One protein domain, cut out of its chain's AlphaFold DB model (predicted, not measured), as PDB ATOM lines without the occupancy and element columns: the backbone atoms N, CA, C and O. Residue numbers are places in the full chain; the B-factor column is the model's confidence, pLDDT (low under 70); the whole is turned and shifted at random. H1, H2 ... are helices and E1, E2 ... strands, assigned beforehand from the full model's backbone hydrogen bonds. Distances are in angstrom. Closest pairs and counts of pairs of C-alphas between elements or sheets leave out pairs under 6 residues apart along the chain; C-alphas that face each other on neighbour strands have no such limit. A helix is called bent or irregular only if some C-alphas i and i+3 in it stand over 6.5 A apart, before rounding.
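This is residues 2 to 130 of the 240 residues of an uncharacterized protein of Massilia sp. Root418 (UniProt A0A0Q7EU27). Look for four long helices that run nearly along one axis: H1, H2 and H4 pack in a bundle, their centres making a triangle, and the longest helix, H3, packs on H2 alone of the three. At one end of this elongated body, in the stretch between H2 and H3, a small hairpin of two short antiparallel strands, E1 and E2, lies far from the middle. The printed part has 129 residues, with four named helices and two named strands in the order H1, H2, E1, E2, H3, H4, and its class is mostly helix. It is only just loose, close to compact, with a radius of gyration of the C-alphas of 16.8 A, and the C-alphas span 55 by 31 by 20 A.

Find C-alpha 4 at (149.899, 169.178, 56.916); from there H1 runs through residues 4 to 21, 26.3 A long. H2 follows as residues 28 to 51, 34.6 A. Next come the strands E1, residues 56 to 58, and E2, residues 61 to 63, each 6.5 A. At C-alpha 70, (153.913, 164.715, 76.266), H3 begins and runs to residue 100, 44.8 A away. H4, residues 110 to 129, is 27.4 A long and ends at C-alpha 129, (147.334, 153.610, 62.426); it is neither bent nor irregular, but only just: C-alphas 120 and 123 are 6.3 A apart.

Begin at H2, the hub, which touches the three other helices. H1 and H2 form a helical hairpin at a shallow tilt of 24 degrees; H1 touches H2 with residues 4 to 12 alone, and the closest C-alphas, those of Val 8 and Ala 38, are 5.3 A apart. H3 touches H2 at a shallow tilt of 25 degrees, opposite ways, closest at the C-alphas of Ala 44 and Ala 76, 4.6 A. Residues 38 to 49 of H2 touch residues 120 to 128 of H4, the same way at a shallow tilt of 12 degrees, closest at the C-alphas of Ala 45 and Met 124, 6.5 A. H1 and H4 touch, opposite ways at a shallow tilt of 16 degrees, closest at the C-alphas of Ala 15 and Gly 112, 3.8 A. H3 is apart from H1 and from H4. In the hairpin of E1 and E2, look at N 63 and O 56, 2.8 A, and N 61 and O 58, 2.9 A, both within hydrogen-bond range. In H2 and H3 every O i to N i+4 pair is within hydrogen-bond range; H1 has 13 of 14 and H4 11 of 16.

The two C-alphas farthest apart, those of Gly 60 and Gln 102, are 57.0 A from each other. The printed part has no cut and no long link. Mean pLDDT of the printed part is 87.3; look for values under 70 at residues 2 to 3, 52 to 55, 63 to 64, 125 and 127 to 130.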
ATOM      1  N   LEU A   2     155.197 169.215  58.177       65.56
ATOM      2  CA  LEU A   2     155.076 170.679  58.351       65.56
ATOM      3  C   LEU A   2     154.093 171.359  57.383       65.56
ATOM      4  O   LEU A   2     153.601 172.435  57.684       65.56
ATOM      5  N   VAL A   3     153.764 170.723  56.256       69.75
ATOM      6  CA  VAL A   3     152.757 171.210  55.292       69.75
ATOM      7  C   VAL A   3     151.353 170.647  55.548       69.75
ATOM      8  O   VAL A   3     150.424 170.948  54.808       69.75
ATOM      9  N   GLY A   4     151.173 169.841  56.603       73.69
ATOM     10  CA  GLY A   4     149.899 169.178  56.916       73.69
ATOM     11  C   GLY A   4     148.724 170.149  57.098       73.69
ATOM     12  O   GLY A   4     147.581 169.814  56.792       73.69
ATOM     13  N   TRP A   5     149.016 171.382  57.522       81.69
ATOM     14  CA  TRP A   5     148.029 172.443  57.703       81.69
ATOM     15  C   TRP A   5     147.311 172.812  56.395       81.69
ATOM     16  O   TRP A   5     146.181 173.296  56.423       81.69
ATOM     17  N   HIS A   6     147.943 172.577  55.239       82.38
ATOM     18  CA  HIS A   6     147.330 172.820  53.938       82.38
ATOM     19  C   HIS A   6     146.129 171.893  53.698       82.38
ATOM     20  O   HIS A   6     145.087 172.363  53.246       82.38
ATOM     21  N   TYR A   7     146.228 170.616  54.079       83.94
ATOM     22  CA  TYR A   7     145.149 169.640  53.900       83.94
ATOM     23  C   TYR A   7     143.915 170.001  54.735       83.94
ATOM     24  O   TYR A   7     142.803 170.054  54.212       83.94
ATOM     25  N   VAL A   8     144.093 170.353  56.013       88.56
ATOM     26  CA  VAL A   8     142.966 170.789  56.861       88.56
ATOM     27  C   VAL A   8     142.368 172.119  56.383       88.56
ATOM     28  O   VAL A   8     141.152 172.310  56.448       88.56
ATOM     29  N   LYS A   9     143.191 173.021  55.827       89.00
ATOM     30  CA  LYS A   9     142.720 174.265  55.201       89.00
ATOM     31  C   LYS A   9     141.932 173.996  53.917       89.00
ATOM     32  O   LYS A   9     140.979 174.720  53.637       89.00
ATOM     33  N   GLN A  10     142.278 172.958  53.160       87.38
ATOM     34  CA  GLN A  10     141.491 172.526  52.007       87.38
ATOM     35  C   GLN A  10     140.129 171.973  52.446       87.38
ATOM     36  O   GLN A  10     139.116 172.388  51.890       87.38
ATOM     37  N   GLY A  11     140.072 171.148  53.499       91.00
ATOM     38  CA  GLY A  11     138.803 170.705  54.090       91.00
ATOM     39  C   GLY A  11     137.909 171.885  54.500       91.00
ATOM     40  O   GLY A  11     136.716 171.908  54.195       91.00
ATOM     41  N   PHE A  12     138.493 172.923  55.111       93.88
ATOM     42  CA  PHE A  12     137.802 174.196  55.367       93.88
ATOM     43  C   PHE A  12     137.311 174.857  54.069       93.88
ATOM     44  O   PHE A  12     136.161 175.290  53.990       93.88
ATOM     45  N   GLY A  13     138.157 174.896  53.039       91.38
ATOM     46  CA  GLY A  13     137.809 175.376  51.704       91.38
ATOM     47  C   GLY A  13     136.589 174.660  51.125       91.38
ATOM     48  O   GLY A  13     135.672 175.330  50.663       91.38
ATOM     49  N   MET A  14     136.506 173.332  51.236       92.62
ATOM     50  CA  MET A  14     135.353 172.553  50.765       92.62
ATOM     51  C   MET A  14     134.053 172.946  51.477       92.62
ATOM     52  O   MET A  14     133.019 173.108  50.823       92.62
ATOM     53  N   ALA A  15     134.101 173.187  52.792       94.19
ATOM     54  CA  ALA A  15     132.950 173.688  53.546       94.19
ATOM     55  C   ALA A  15     132.503 175.088  53.089       94.19
ATOM     56  O   ALA A  15     131.303 175.373  53.076       94.19
ATOM     57  N   MET A  16     133.443 175.957  52.701       93.19
ATOM     58  CA  MET A  16     133.138 177.286  52.157       93.19
ATOM     59  C   MET A  16     132.625 177.220  50.714       93.19
ATOM     60  O   MET A  16     131.713 177.961  50.357       93.19
ATOM     61  N   MET A  17     133.184 176.330  49.897       89.88
ATOM     62  CA  MET A  17     132.826 176.150  48.491       89.88
ATOM     63  C   MET A  17     131.396 175.640  48.328       89.88
ATOM     64  O   MET A  17     130.625 176.232  47.577       89.88
ATOM     65  N   ASP A  18     131.005 174.594  49.065       91.81
ATOM     66  CA  ASP A  18     129.628 174.076  49.020       91.81
ATOM     67  C   ASP A  18     128.620 175.145  49.483       91.81
ATOM     68  O   ASP A  18     127.580 175.360  48.859       91.81
ATOM     69  N   ALA A  19     128.973 175.898  50.531       91.38
ATOM     70  CA  ALA A  19     128.201 177.045  51.006       91.38
ATOM     71  C   ALA A  19     128.046 178.139  49.933       91.38
ATOM     72  O   ALA A  19     126.941 178.646  49.724       91.38
ATOM     73  N   ALA A  20     129.123 178.476  49.221       89.00
ATOM     74  CA  ALA A  20     129.100 179.455  48.138       89.00
ATOM     75  C   ALA A  20     128.238 178.983  46.956       89.00
ATOM     76  O   ALA A  20     127.388 179.736  46.484       89.00
ATOM     77  N   PHE A  21     128.370 177.721  46.535       86.62
ATOM     78  CA  PHE A  21     127.558 177.149  45.455       86.62
ATOM     79  C   PHE A  21     126.068 177.124  45.779       86.62
ATOM     80  O   PHE A  21     125.237 177.366  44.906       86.62
ATOM     81  N   LYS A  22     125.717 176.898  47.045       88.12
ATOM     82  CA  LYS A  22     124.328 176.953  47.513       88.12
ATOM     83  C   LYS A  22     123.847 178.377  47.804       88.12
ATOM     84  O   LYS A  22     122.687 178.552  48.167       88.12
ATOM     85  N   LYS A  23     124.704 179.395  47.652       87.94
ATOM     86  CA  LYS A  23     124.451 180.796  48.041       87.94
ATOM     87  C   LYS A  23     124.022 180.924  49.512       87.94
ATOM     88  O   LYS A  23     123.227 181.792  49.874       87.94
ATOM     89  N   ARG A  24     124.544 180.043  50.371       89.50
ATOM     90  CA  ARG A  24     124.283 179.972  51.816       89.50
ATOM     91  C   ARG A  24     125.595 180.039  52.575       89.50
ATOM     92  O   ARG A  24     126.161 179.029  52.975       89.50
ATOM     93  N   TYR A  25     126.085 181.257  52.755       91.56
ATOM     94  CA  TYR A  25     127.368 181.509  53.395       91.56
ATOM     95  C   TYR A  25     127.301 181.272  54.901       91.56
ATOM     96  O   TYR A  25     126.442 181.823  55.589       91.56
ATOM     97  N   TRP A  26     128.260 180.510  55.420       93.56
ATOM     98  CA  TRP A  26     128.463 180.362  56.858       93.56
ATOM     99  C   TRP A  26     128.650 181.726  57.536       93.56
ATOM    100  O   TRP A  26     129.402 182.547  56.999       93.56
ATOM    101  N   PRO A  27     128.051 181.978  58.715       94.56
ATOM    102  CA  PRO A  27     128.300 183.190  59.497       94.56
ATOM    103  C   PRO A  27     129.784 183.387  59.831       94.56
ATOM    104  O   PRO A  27     130.550 182.428  59.917       94.56
ATOM    105  N   ALA A  28     130.207 184.636  60.057       96.00
ATOM    106  CA  ALA A  28     131.616 184.954  60.319       96.00
ATOM    107  C   ALA A  28     132.191 184.201  61.533       96.00
ATOM    108  O   ALA A  28     133.315 183.704  61.465       96.00
ATOM    109  N   ALA A  29     131.400 184.062  62.604       96.62
ATOM    110  CA  ALA A  29     131.774 183.296  63.790       96.62
ATOM    111  C   ALA A  29     131.988 181.808  63.465       96.62
ATOM    112  O   ALA A  29     133.041 181.261  63.789       96.62
ATOM    113  N   THR A  30     131.069 181.186  62.717       96.75
ATOM    114  CA  THR A  30     131.190 179.792  62.266       96.75
ATOM    115  C   THR A  30     132.403 179.576  61.368       96.75
ATOM    116  O   THR A  30     133.137 178.609  61.558       96.75
ATOM    117  N   ARG A  31     132.685 180.492  60.430       96.50
ATOM    118  CA  ARG A  31     133.892 180.412  59.586       96.50
ATOM    119  C   ARG A  31     135.169 180.477  60.417       96.50
ATOM    120  O   ARG A  31     136.091 179.704  60.176       96.50
ATOM    121  N   LYS A  32     135.218 181.379  61.404       97.50
ATOM    122  CA  LYS A  32     136.354 181.486  62.326       97.50
ATOM    123  C   LYS A  32     136.517 180.201  63.139       97.50
ATOM    124  O   LYS A  32     137.631 179.700  63.227       97.50
ATOM    125  N   ALA A  33     135.431 179.653  63.679       97.62
ATOM    126  CA  ALA A  33     135.470 178.430  64.475       97.62
ATOM    127  C   ALA A  33     135.939 177.215  63.654       97.62
ATOM    128  O   ALA A  33     136.839 176.507  64.097       97.62
ATOM    129  N   LEU A  34     135.421 177.034  62.431       97.19
ATOM    130  CA  LEU A  34     135.885 176.007  61.487       97.19
ATOM    131  C   LEU A  34     137.386 176.149  61.186       97.19
ATOM    132  O   LEU A  34     138.133 175.179  61.240       97.19
ATOM    133  N   LEU A  35     137.861 177.363  60.897       96.94
ATOM    134  CA  LEU A  35     139.270 177.576  60.565       96.94
ATOM    135  C   LEU A  35     140.199 177.331  61.766       96.94
ATOM    136  O   LEU A  35     141.237 176.687  61.626       96.94
ATOM    137  N   MET A  36     139.827 177.830  62.947       97.44
ATOM    138  CA  MET A  36     140.608 177.627  64.170       97.44
ATOM    139  C   MET A  36     140.644 176.152  64.568       97.44
ATOM    140  O   MET A  36     141.702 175.653  64.946       97.44
ATOM    141  N   ASN A  37     139.519 175.445  64.437       97.19
ATOM    142  CA  ASN A  37     139.451 174.012  64.691       97.19
ATOM    143  C   ASN A  37     140.321 173.216  63.708       97.19
ATOM    144  O   ASN A  37     141.090 172.370  64.151       97.19
ATOM    145  N   ALA A  38     140.293 173.539  62.411       95.00
ATOM    146  CA  ALA A  38     141.177 172.925  61.419       95.00
ATOM    147  C   ALA A  38     142.657 173.022  61.810       95.00
ATOM    148  O   ALA A  38     143.355 172.007  61.842       95.00
ATOM    149  N   TYR A  39     143.132 174.220  62.163       95.19
ATOM    150  CA  TYR A  39     144.521 174.395  62.582       95.19
ATOM    151  C   TYR A  39     144.833 173.690  63.903       95.19
ATOM    152  O   TYR A  39     145.874 173.044  63.999       95.19
ATOM    153  N   ALA A  40     143.943 173.758  64.895       95.25
ATOM    154  CA  ALA A  40     144.142 173.087  66.176       95.25
ATOM    155  C   ALA A  40     144.222 171.558  66.020       95.25
ATOM    156  O   ALA A  40     145.142 170.938  66.554       95.25
ATOM    157  N   CYS A  41     143.325 170.955  65.233       92.69
ATOM    158  CA  CYS A  41     143.357 169.526  64.916       92.69
ATOM    159  C   CYS A  41     144.646 169.128  64.189       92.69
ATOM    160  O   CYS A  41     145.229 168.093  64.507       92.69
ATOM    161  N   TRP A  42     145.130 169.950  63.252       91.50
ATOM    162  CA  TRP A  42     146.416 169.692  62.605       91.50
ATOM    163  C   TRP A  42     147.589 169.758  63.589       91.50
ATOM    164  O   TRP A  42     148.410 168.843  63.584       91.50
ATOM    165  N   VAL A  43     147.667 170.788  64.441       91.94
ATOM    166  CA  VAL A  43     148.737 170.907  65.449       91.94
ATOM    167  C   VAL A  43     148.720 169.707  66.394       91.94
ATOM    168  O   VAL A  43     149.773 169.131  66.653       91.94
ATOM    169  N   ALA A  44     147.541 169.289  66.862       91.19
ATOM    170  CA  ALA A  44     147.394 168.116  67.722       91.19
ATOM    171  C   ALA A  44     147.875 166.832  67.036       91.19
ATOM    172  O   ALA A  44     148.690 166.103  67.596       91.19
ATOM    173  N   ALA A  45     147.439 166.582  65.801       86.62
ATOM    174  CA  ALA A  45     147.859 165.403  65.053       86.62
ATOM    175  C   ALA A  45     149.358 165.427  64.708       86.62
ATOM    176  O   ALA A  45     150.019 164.392  64.757       86.62
ATOM    177  N   TRP A  46     149.916 166.602  64.400       86.88
ATOM    178  CA  TRP A  46     151.352 166.777  64.193       86.88
ATOM    179  C   TRP A  46     152.135 166.483  65.475       86.88
ATOM    180  O   TRP A  46     153.106 165.730  65.425       86.88
ATOM    181  N   ALA A  47     151.710 167.034  66.616       89.44
ATOM    182  CA  ALA A  47     152.363 166.822  67.904       89.44
ATOM    183  C   ALA A  47     152.327 165.339  68.293       89.44
ATOM    184  O   ALA A  47     153.366 164.769  68.611       89.44
ATOM    185  N   LEU A  48     151.160 164.701  68.168       86.12
ATOM    186  CA  LEU A  48     150.973 163.277  68.443       86.12
ATOM    187  C   LEU A  48     151.825 162.389  67.520       86.12
ATOM    188  O   LEU A  48     152.492 161.462  67.973       86.12
ATOM    189  N   GLY A  49     151.847 162.691  66.220       80.94
ATOM    190  CA  GLY A  49     152.649 161.953  65.246       80.94
ATOM    191  C   GLY A  49     154.162 162.126  65.420       80.94
ATOM    192  O   GLY A  49     154.914 161.284  64.947       80.94
ATOM    193  N   ASN A  50     154.611 163.195  66.085       82.44
ATOM    194  CA  ASN A  50     156.025 163.444  66.391       82.44
ATOM    195  C   ASN A  50     156.405 163.101  67.840       82.44
ATOM    196  O   ASN A  50     157.580 163.212  68.193       82.44
ATOM    197  N   SER A  51     155.447 162.709  68.683       84.12
ATOM    198  CA  SER A  51     155.722 162.143  70.008       84.12
ATOM    199  C   SER A  51     155.909 160.629  69.963       84.12
ATOM    200  O   SER A  51     156.591 160.067  70.815       84.12
ATOM    201  N   THR A  52     155.311 159.953  68.977       68.50
ATOM    202  CA  THR A  52     155.564 158.533  68.734       68.50
ATOM    203  C   THR A  52     156.923 158.404  68.041       68.50
ATOM    204  O   THR A  52     157.128 158.921  66.948       68.50
ATOM    205  N   GLN A  53     157.894 157.754  68.688       61.94
ATOM    206  CA  GLN A  53     159.295 157.646  68.234       61.94
ATOM    207  C   GLN A  53     159.485 156.774  66.972       61.94
ATOM    208  O   GLN A  53     160.558 156.229  66.727       61.94
ATOM    209  N   VAL A  54     158.440 156.601  66.165       61.72
ATOM    210  CA  VAL A  54     158.456 155.745  64.982       61.72
ATOM    211  C   VAL A  54     158.955 156.566  63.799       61.72
ATOM    212  O   VAL A  54     158.211 157.353  63.211       61.72
ATOM    213  N   ALA A  55     160.223 156.366  63.436       63.00
ATOM    214  CA  ALA A  55     160.763 156.881  62.185       63.00
ATOM    215  C   ALA A  55     159.923 156.346  61.017       63.00
ATOM    216  O   ALA A  55     159.703 155.141  60.878       63.00
ATOM    217  N   ARG A  56     159.412 157.251  60.181       70.12
ATOM    218  CA  ARG A  56     158.631 156.884  58.995       70.12
ATOM    219  C   ARG A  56     159.582 156.798  57.808       70.12
ATOM    220  O   ARG A  56     160.320 157.746  57.559       70.12
ATOM    221  N   ASN A  57     159.565 155.680  57.092       70.69
ATOM    222  CA  ASN A  57     160.356 155.485  55.882       70.69
ATOM    223  C   ASN A  57     159.470 155.737  54.656       70.69
ATOM    224  O   ASN A  57     158.431 155.096  54.506       70.69
ATOM    225  N   LEU A  58     159.869 156.678  53.802       73.94
ATOM    226  CA  LEU A  58     159.256 156.901  52.498       73.94
ATOM    227  C   LEU A  58     160.344 156.787  51.429       73.94
ATOM    228  O   LEU A  58     161.230 157.637  51.374       73.94
ATOM    229  N   TRP A  59     160.281 155.752  50.588       80.06
ATOM    230  CA  TRP A  59     161.265 155.500  49.521       80.06
ATOM    231  C   TRP A  59     162.726 155.458  50.009       80.06
ATOM    232  O   TRP A  59     163.640 155.945  49.345       80.06
ATOM    233  N   GLY A  60     162.971 154.899  51.195       75.75
ATOM    234  CA  GLY A  60     164.297 154.852  51.819       75.75
ATOM    235  C   GLY A  60     164.691 156.133  52.563       75.75
ATOM    236  O   GLY A  60     165.731 156.151  53.219       75.75
ATOM    237  N   VAL A  61     163.872 157.190  52.511       72.75
ATOM    238  CA  VAL A  61     164.095 158.437  53.249       72.75
ATOM    239  C   VAL A  61     163.451 158.325  54.629       72.75
ATOM    240  O   VAL A  61     162.225 158.282  54.762       72.75
ATOM    241  N   LEU A  62     164.287 158.272  55.666       72.25
ATOM    242  CA  LEU A  62     163.852 158.213  57.060       72.25
ATOM    243  C   LEU A  62     163.481 159.609  57.571       72.25
ATOM    244  O   LEU A  62     164.310 160.516  57.628       72.25
ATOM    245  N   GLY A  63     162.227 159.773  57.985       69.31
ATOM    246  CA  GLY A  63     161.784 160.933  58.745       69.31
ATOM    247  C   GLY A  63     162.299 160.858  60.180       69.31
ATOM    248  O   GLY A  63     162.039 159.878  60.877       69.31
ATOM    249  N   ILE A  64     162.997 161.902  60.625       69.81
ATOM    250  CA  ILE A  64     163.479 162.023  62.005       69.81
ATOM    251  C   ILE A  64     162.314 162.514  62.883       69.81
ATOM    252  O   ILE A  64     161.792 163.603  62.619       69.81
ATOM    253  N   PRO A  65     161.870 161.747  63.897       71.88
ATOM    254  CA  PRO A  65     160.855 162.219  64.830       71.88
ATOM    255  C   PRO A  65     161.419 163.356  65.692       71.88
ATOM    256  O   PRO A  65     162.549 163.292  66.169       71.88
ATOM    257  N   MET A  66     160.614 164.397  65.916       80.81
ATOM    258  CA  MET A  66     161.022 165.572  66.703       80.81
ATOM    259  C   MET A  66     160.966 165.344  68.225       80.81
ATOM    260  O   MET A  66     161.301 166.254  68.978       80.81
ATOM    261  N   ASN A  67     160.528 164.161  68.679       85.50
ATOM    262  CA  ASN A  67     160.360 163.793  70.091       85.50
ATOM    263  C   ASN A  67     159.578 164.845  70.890       85.50
ATOM    264  O   ASN A  67     160.039 165.354  71.912       85.50
ATOM    265  N   VAL A  68     158.382 165.192  70.404       89.19
ATOM    266  CA  VAL A  68     157.551 166.228  71.030       89.19
ATOM    267  C   VAL A  68     157.165 165.804  72.460       89.19
ATOM    268  O   VAL A  68     156.567 164.738  72.627       89.19
ATOM    269  N   PRO A  69     157.459 166.623  73.494       92.69
ATOM    270  CA  PRO A  69     157.130 166.306  74.882       92.69
ATOM    271  C   PRO A  69     155.634 166.062  75.111       92.69
ATOM    272  O   PRO A  69     154.790 166.795  74.591       92.69
ATOM    273  N   GLY A  70     155.302 165.098  75.976       92.31
ATOM    274  CA  GLY A  70     153.913 164.715  76.266       92.31
ATOM    275  C   GLY A  70     153.026 165.865  76.761       92.31
ATOM    276  O   GLY A  70     151.845 165.912  76.426       92.31
ATOM    277  N   VAL A  71     153.589 166.849  77.472       95.44
ATOM    278  CA  VAL A  71     152.855 168.057  77.894       95.44
ATOM    279  C   VAL A  71     152.386 168.904  76.704       95.44
ATOM    280  O   VAL A  71     151.268 169.415  76.717       95.44
ATOM    281  N   ILE A  72     153.196 169.001  75.643       95.44
ATOM    282  CA  ILE A  72     152.836 169.724  74.417       95.44
ATOM    283  C   ILE A  72     151.743 168.960  73.670       95.44
ATOM    284  O   ILE A  72     150.786 169.571  73.199       95.44
ATOM    285  N   VAL A  73     151.846 167.628  73.610       93.12
ATOM    286  CA  VAL A  73     150.810 166.772  73.014       93.12
ATOM    287  C   VAL A  73     149.481 166.949  73.747       93.12
ATOM    288  O   VAL A  73     148.461 167.212  73.112       93.12
ATOM    289  N   LEU A  74     149.486 166.877  75.081       95.38
ATOM    290  CA  LEU A  74     148.282 167.033  75.898       95.38
ATOM    291  C   LEU A  74     147.650 168.420  75.730       95.38
ATOM    292  O   LEU A  74     146.430 168.522  75.571       95.38
ATOM    293  N   ALA A  75     148.464 169.479  75.717       97.62
ATOM    294  CA  ALA A  75     147.989 170.837  75.478       97.62
ATOM    295  C   ALA A  75     147.362 170.973  74.081       97.62
ATOM    296  O   ALA A  75     146.243 171.469  73.953       97.62
ATOM    297  N   ALA A  76     148.036 170.476  73.038       95.56
ATOM    298  CA  ALA A  76     147.541 170.535  71.666       95.56
ATOM    299  C   ALA A  76     146.223 169.761  71.491       95.56
ATOM    300  O   ALA A  76     145.275 170.292  70.913       95.56
ATOM    301  N   CYS A  77     146.124 168.549  72.045       94.12
ATOM    302  CA  CYS A  77     144.901 167.744  72.020       94.12
ATOM    303  C   CYS A  77     143.752 168.404  72.797       94.12
ATOM    304  O   CYS A  77     142.621 168.417  72.317       94.12
ATOM    305  N   THR A  78     144.034 169.005  73.956       96.69
ATOM    306  CA  THR A  78     143.031 169.744  74.744       96.69
ATOM    307  C   THR A  78     142.502 170.956  73.973       96.69
ATOM    308  O   THR A  78     141.291 171.172  73.907       96.69
ATOM    309  N   ILE A  79     143.387 171.722  73.326       98.00
ATOM    310  CA  ILE A  79     143.000 172.861  72.479       98.00
ATOM    311  C   ILE A  79     142.183 172.384  71.272       98.00
ATOM    312  O   ILE A  79     141.157 172.986  70.944       98.00
ATOM    313  N   ALA A  80     142.587 171.288  70.624       96.00
ATOM    314  CA  ALA A  80     141.821 170.691  69.536       96.00
ATOM    315  C   ALA A  80     140.412 170.303  70.002       96.00
ATOM    316  O   ALA A  80     139.444 170.761  69.405       96.00
ATOM    317  N   ALA A  81     140.274 169.585  71.120       96.06
ATOM    318  CA  ALA A  81     138.974 169.214  71.679       96.06
ATOM    319  C   ALA A  81     138.097 170.439  72.010       96.06
ATOM    320  O   ALA A  81     136.922 170.483  71.638       96.06
ATOM    321  N   GLY A  82     138.670 171.469  72.641       98.06
ATOM    322  CA  GLY A  82     137.959 172.711  72.955       98.06
ATOM    323  C   GLY A  82     137.483 173.456  71.704       98.06
ATOM    324  O   GLY A  82     136.328 173.881  71.624       98.06
ATOM    325  N   THR A  83     138.337 173.566  70.682       97.81
ATOM    326  CA  THR A  83     137.946 174.177  69.400       97.81
ATOM    327  C   THR A  83     136.935 173.328  68.630       97.81
ATOM    328  O   THR A  83     136.085 173.902  67.954       97.81
ATOM    329  N   THR A  84     136.958 171.997  68.760       96.94
ATOM    330  CA  THR A  84     135.944 171.098  68.184       96.94
ATOM    331  C   THR A  84     134.578 171.354  68.805       96.94
ATOM    332  O   THR A  84     133.601 171.523  68.077       96.94
ATOM    333  N   ALA A  85     134.506 171.449  70.135       97.75
ATOM    334  CA  ALA A  85     133.263 171.755  70.840       97.75
ATOM    335  C   ALA A  85     132.712 173.135  70.437       97.75
ATOM    336  O   ALA A  85     131.530 173.266  70.110       97.75
ATOM    337  N   TRP A  86     133.578 174.152  70.379       98.19
ATOM    338  CA  TRP A  86     133.197 175.489  69.917       98.19
ATOM    339  C   TRP A  86     132.717 175.489  68.457       98.19
ATOM    340  O   TRP A  86     131.679 176.073  68.145       98.19
ATOM    341  N   CYS A  87     133.423 174.790  67.569       97.31
ATOM    342  CA  CYS A  87     133.046 174.630  66.167       97.31
ATOM    343  C   CYS A  87     131.667 173.971  66.021       97.31
ATOM    344  O   CYS A  87     130.808 174.499  65.314       97.31
ATOM    345  N   GLY A  88     131.415 172.882  66.753       96.69
ATOM    346  CA  GLY A  88     130.112 172.216  66.783       96.69
ATOM    347  C   GLY A  88     128.984 173.144  67.238       96.69
ATOM    348  O   GLY A  88     127.926 173.179  66.609       96.69
ATOM    349  N   LEU A  89     129.226 173.961  68.270       97.69
ATOM    350  CA  LEU A  89     128.260 174.951  68.751       97.69
ATOM    351  C   LEU A  89     127.948 176.024  67.696       97.69
ATOM    352  O   LEU A  89     126.784 176.363  67.490       97.69
ATOM    353  N   GLU A  90     128.961 176.551  67.008       97.56
ATOM    354  CA  GLU A  90     128.769 177.571  65.970       97.56
ATOM    355  C   GLU A  90     128.094 177.019  64.707       97.56
ATOM    356  O   GLU A  90     127.294 177.719  64.083       97.56
ATOM    357  N   ILE A  91     128.363 175.761  64.342       95.12
ATOM    358  CA  ILE A  91     127.639 175.062  63.270       95.12
ATOM    359  C   ILE A  91     126.176 174.875  63.674       95.12
ATOM    360  O   ILE A  91     125.277 175.199  62.898       95.12
ATOM    361  N   TYR A  92     125.922 174.406  64.898       94.75
ATOM    362  CA  TYR A  92     124.568 174.229  65.416       94.75
ATOM    363  C   TYR A  92     123.782 175.546  65.415       94.75
ATOM    364  O   TYR A  92     122.647 175.585  64.940       94.75
ATOM    365  N   ARG A  93     124.394 176.646  65.873       95.19
ATOM    366  CA  ARG A  93     123.794 177.992  65.843       95.19
ATOM    367  C   ARG A  93     123.438 178.426  64.422       95.19
ATOM    368  O   ARG A  93     122.321 178.893  64.204       95.19
ATOM    369  N   ALA A  94     124.341 178.225  63.461       93.31
ATOM    370  CA  ALA A  94     124.097 178.555  62.058       93.31
ATOM    371  C   ALA A  94     122.950 177.723  61.458       93.31
ATOM    372  O   ALA A  94     122.043 178.275  60.838       93.31
ATOM    373  N   ILE A  95     122.936 176.408  61.699       90.50
ATOM    374  CA  ILE A  95     121.867 175.518  61.223       90.50
ATOM    375  C   ILE A  95     120.526 175.890  61.863       90.50
ATOM    376  O   ILE A  95     119.523 175.979  61.160       90.50
ATOM    377  N   LYS A  96     120.495 176.168  63.173       91.19
ATOM    378  CA  LYS A  96     119.280 176.600  63.878       91.19
ATOM    379  C   LYS A  96     118.745 177.920  63.321       91.19
ATOM    380  O   LYS A  96     117.541 178.046  63.112       91.19
ATOM    381  N   GLN A  97     119.626 178.883  63.049       90.62
ATOM    382  CA  GLN A  97     119.255 180.150  62.419       90.62
ATOM    383  C   GLN A  97     118.649 179.925  61.028       90.62
ATOM    384  O   GLN A  97     117.621 180.514  60.705       90.62
ATOM    385  N   TRP A  98     119.243 179.052  60.216       89.44
ATOM    386  CA  TRP A  98     118.715 178.727  58.892       89.44
ATOM    387  C   TRP A  98     117.388 177.972  58.946       89.44
ATOM    388  O   TRP A  98     116.488 178.257  58.160       89.44
ATOM    389  N   HIS A  99     117.224 177.067  59.906       86.25
ATOM    390  CA  HIS A  99     115.953 176.388  60.130       86.25
ATOM    391  C   HIS A  99     114.850 177.377  60.535       86.25
ATOM    392  O   HIS A  99     113.733 177.297  60.031       86.25
ATOM    393  N   ALA A 100     115.161 178.366  61.384       88.12
ATOM    394  CA  ALA A 100     114.226 179.442  61.726       88.12
ATOM    395  C   ALA A 100     113.823 180.295  60.505       88.12
ATOM    396  O   ALA A 100     112.728 180.847  60.472       88.12
ATOM    397  N   GLN A 101     114.676 180.352  59.478       88.62
ATOM    398  CA  GLN A 101     114.396 180.982  58.184       88.62
ATOM    399  C   GLN A 101     113.660 180.054  57.199       88.62
ATOM    400  O   GLN A 101     113.576 180.375  56.016       88.62
ATOM    401  N   GLN A 102     113.146 178.904  57.659       84.94
ATOM    402  CA  GLN A 102     112.430 177.913  56.844       84.94
ATOM    403  C   GLN A 102     113.264 177.376  55.663       84.94
ATOM    404  O   GLN A 102     112.736 177.004  54.613       84.94
ATOM    405  N   LEU A 103     114.592 177.329  55.816       83.06
ATOM    406  CA  LEU A 103     115.476 176.754  54.806       83.06
ATOM    407  C   LEU A 103     115.414 175.224  54.842       83.06
ATOM    408  O   LEU A 103     115.603 174.592  55.878       83.06
ATOM    409  N   ASN A 104     115.204 174.625  53.671       81.38
ATOM    410  CA  ASN A 104     115.220 173.175  53.492       81.38
ATOM    411  C   ASN A 104     116.637 172.607  53.714       81.38
ATOM    412  O   ASN A 104     117.624 173.195  53.268       81.38
ATOM    413  N   TRP A 105     116.735 171.419  54.314       77.50
ATOM    414  CA  TRP A 105     117.980 170.668  54.499       77.50
ATOM    415  C   TRP A 105     118.784 170.463  53.202       77.50
ATOM    416  O   TRP A 105     120.011 170.429  53.243       77.50
ATOM    417  N   LYS A 106     118.125 170.401  52.036       80.94
ATOM    418  CA  LYS A 106     118.786 170.319  50.719       80.94
ATOM    419  C   LYS A 106     119.646 171.546  50.390       80.94
ATOM    420  O   LYS A 106     120.574 171.453  49.590       80.94
ATOM    421  N   LEU A 107     119.339 172.693  50.997       82.25
ATOM    422  CA  LEU A 107     120.079 173.946  50.834       82.25
ATOM    423  C   LEU A 107     121.247 174.068  51.821       82.25
ATOM    424  O   LEU A 107     122.029 175.012  51.716       82.25
ATOM    425  N   LEU A 108     121.384 173.129  52.761       86.81
ATOM    426  CA  LEU A 108     122.494 173.118  53.703       86.81
ATOM    427  C   LEU A 108     123.766 172.589  53.024       86.81
ATOM    428  O   LEU A 108     123.712 171.614  52.261       86.81
ATOM    429  N   PRO A 109     124.935 173.192  53.290       90.81
ATOM    430  CA  PRO A 109     126.211 172.778  52.713       90.81
ATOM    431  C   PRO A 109     126.791 171.514  53.385       90.81
ATOM    432  O   PRO A 109     127.919 171.508  53.878       90.81
ATOM    433  N   PHE A 110     126.000 170.434  53.437       90.31
ATOM    434  CA  PHE A 110     126.391 169.175  54.074       90.31
ATOM    435  C   PHE A 110     127.559 168.484  53.382       90.31
ATOM    436  O   PHE A 110     128.402 167.939  54.077       90.31
ATOM    437  N   ALA A 111     127.653 168.521  52.051       91.19
ATOM    438  CA  ALA A 111     128.735 167.838  51.345       91.19
ATOM    439  C   ALA A 111     130.092 168.467  51.693       91.19
ATOM    440  O   ALA A 111     131.047 167.757  52.009       91.19
ATOM    441  N   GLY A 112     130.151 169.802  51.720       92.06
ATOM    442  CA  GLY A 112     131.336 170.534  52.154       92.06
ATOM    443  C   GLY A 112     131.663 170.300  53.630       92.06
ATOM    444  O   GLY A 112     132.829 170.115  53.978       92.06
ATOM    445  N   LEU A 113     130.647 170.248  54.499       93.69
ATOM    446  CA  LEU A 113     130.842 169.953  55.921       93.69
ATOM    447  C   LEU A 113     131.327 168.512  56.157       93.69
ATOM    448  O   LEU A 113     132.220 168.290  56.969       93.69
ATOM    449  N   THR A 114     130.793 167.533  55.429       93.06
ATOM    450  CA  THR A 114     131.260 166.144  55.476       93.06
ATOM    451  C   THR A 114     132.705 166.050  55.005       93.06
ATOM    452  O   THR A 114     133.515 165.430  55.688       93.06
ATOM    453  N   ALA A 115     133.058 166.712  53.899       92.12
ATOM    454  CA  ALA A 115     134.440 166.769  53.425       92.12
ATOM    455  C   ALA A 115     135.380 167.351  54.496       92.12
ATOM    456  O   ALA A 115     136.433 166.772  54.762       92.12
ATOM    457  N   TYR A 116     134.972 168.431  55.169       94.00
ATOM    458  CA  TYR A 116     135.700 169.006  56.301       94.00
ATOM    459  C   TYR A 116     135.904 167.992  57.439       94.00
ATOM    460  O   TYR A 116     137.037 167.733  57.837       94.00
ATOM    461  N   LEU A 117     134.830 167.368  57.932       93.00
ATOM    462  CA  LEU A 117     134.899 166.436  59.065       93.00
ATOM    463  C   LEU A 117     135.735 165.190  58.745       93.00
ATOM    464  O   LEU A 117     136.553 164.770  59.561       93.00
ATOM    465  N   VAL A 118     135.571 164.623  57.550       90.81
ATOM    466  CA  VAL A 118     136.352 163.467  57.092       90.81
ATOM    467  C   VAL A 118     137.840 163.819  57.009       90.81
ATOM    468  O   VAL A 118     138.673 163.060  57.504       90.81
ATOM    469  N   THR A 119     138.171 164.999  56.476       88.44
ATOM    470  CA  THR A 119     139.560 165.479  56.394       88.44
ATOM    471  C   THR A 119     140.195 165.598  57.780       88.44
ATOM    472  O   THR A 119     141.331 165.172  57.974       88.44
ATOM    473  N   LEU A 120     139.474 166.157  58.756       88.69
ATOM    474  CA  LEU A 120     140.022 166.438  60.086       88.69
ATOM    475  C   LEU A 120     140.079 165.215  61.002       88.69
ATOM    476  O   LEU A 120     141.063 165.052  61.712       88.69
ATOM    477  N   TYR A 121     139.029 164.394  61.031       86.75
ATOM    478  CA  TYR A 121     138.863 163.375  62.074       86.75
ATOM    479  C   TYR A 121     139.092 161.957  61.568       86.75
ATOM    480  O   TYR A 121     139.616 161.129  62.306       86.75
ATOM    481  N   VAL A 122     138.746 161.677  60.310       85.38
ATOM    482  CA  VAL A 122     138.978 160.350  59.734       85.38
ATOM    483  C   VAL A 122     140.413 160.271  59.245       85.38
ATOM    484  O   VAL A 122     141.191 159.472  59.750       85.38
ATOM    485  N   TRP A 123     140.814 161.134  58.311       79.94
ATOM    486  CA  TRP A 123     142.128 161.004  57.682       79.94
ATOM    487  C   TRP A 123     143.289 161.226  58.648       79.94
ATOM    488  O   TRP A 123     144.237 160.444  58.648       79.94
ATOM    489  N   MET A 124     143.205 162.246  59.509       70.00
ATOM    490  CA  MET A 124     144.251 162.484  60.510       70.00
ATOM    491  C   MET A 124     144.331 161.345  61.532       70.00
ATOM    492  O   MET A 124     145.427 161.005  61.971       70.00
ATOM    493  N   GLY A 125     143.195 160.720  61.863       69.50
ATOM    494  CA  GLY A 125     143.156 159.511  62.683       69.50
ATOM    495  C   GLY A 125     143.822 158.323  61.987       69.50
ATOM    496  O   GLY A 125     144.628 157.631  62.600       69.50
ATOM    497  N   LEU A 126     143.580 158.124  60.688       71.50
ATOM    498  CA  LEU A 126     144.165 157.015  59.926       71.50
ATOM    499  C   LEU A 126     145.701 157.076  59.846       71.50
ATOM    500  O   LEU A 126     146.340 156.030  59.913       71.50
ATOM    501  N   ILE A 127     146.317 158.269  59.796       68.75
ATOM    502  CA  ILE A 127     147.794 158.406  59.851       68.75
ATOM    503  C   ILE A 127     148.377 157.782  61.127       68.75
ATOM    504  O   ILE A 127     149.506 157.285  61.126       68.75
ATOM    505  N   SER A 128     147.633 157.823  62.236       65.81
ATOM    506  CA  SER A 128     148.102 157.241  63.495       65.81
ATOM    507  C   SER A 128     148.137 155.708  63.473       65.81
ATOM    508  O   SER A 128     148.881 155.126  64.257       65.81
ATOM    509  N   LEU A 129     147.410 155.068  62.547       67.12
ATOM    510  CA  LEU A 129     147.334 153.610  62.426       67.12
ATOM    511  C   LEU A 129     148.473 153.029  61.580       67.12
ATOM    512  O   LEU A 129     149.101 152.064  61.997       67.12
ATOM    513  N   ASP A 130     148.761 153.616  60.414       69.44
ATOM    514  CA  ASP A 130     149.782 153.098  59.492       69.44
ATOM    515  C   ASP A 130     150.448 154.219  58.674       69.44
ATOM    516  O   ASP A 130     149.822 155.222  58.322       69.44
TER     517      ASP A 130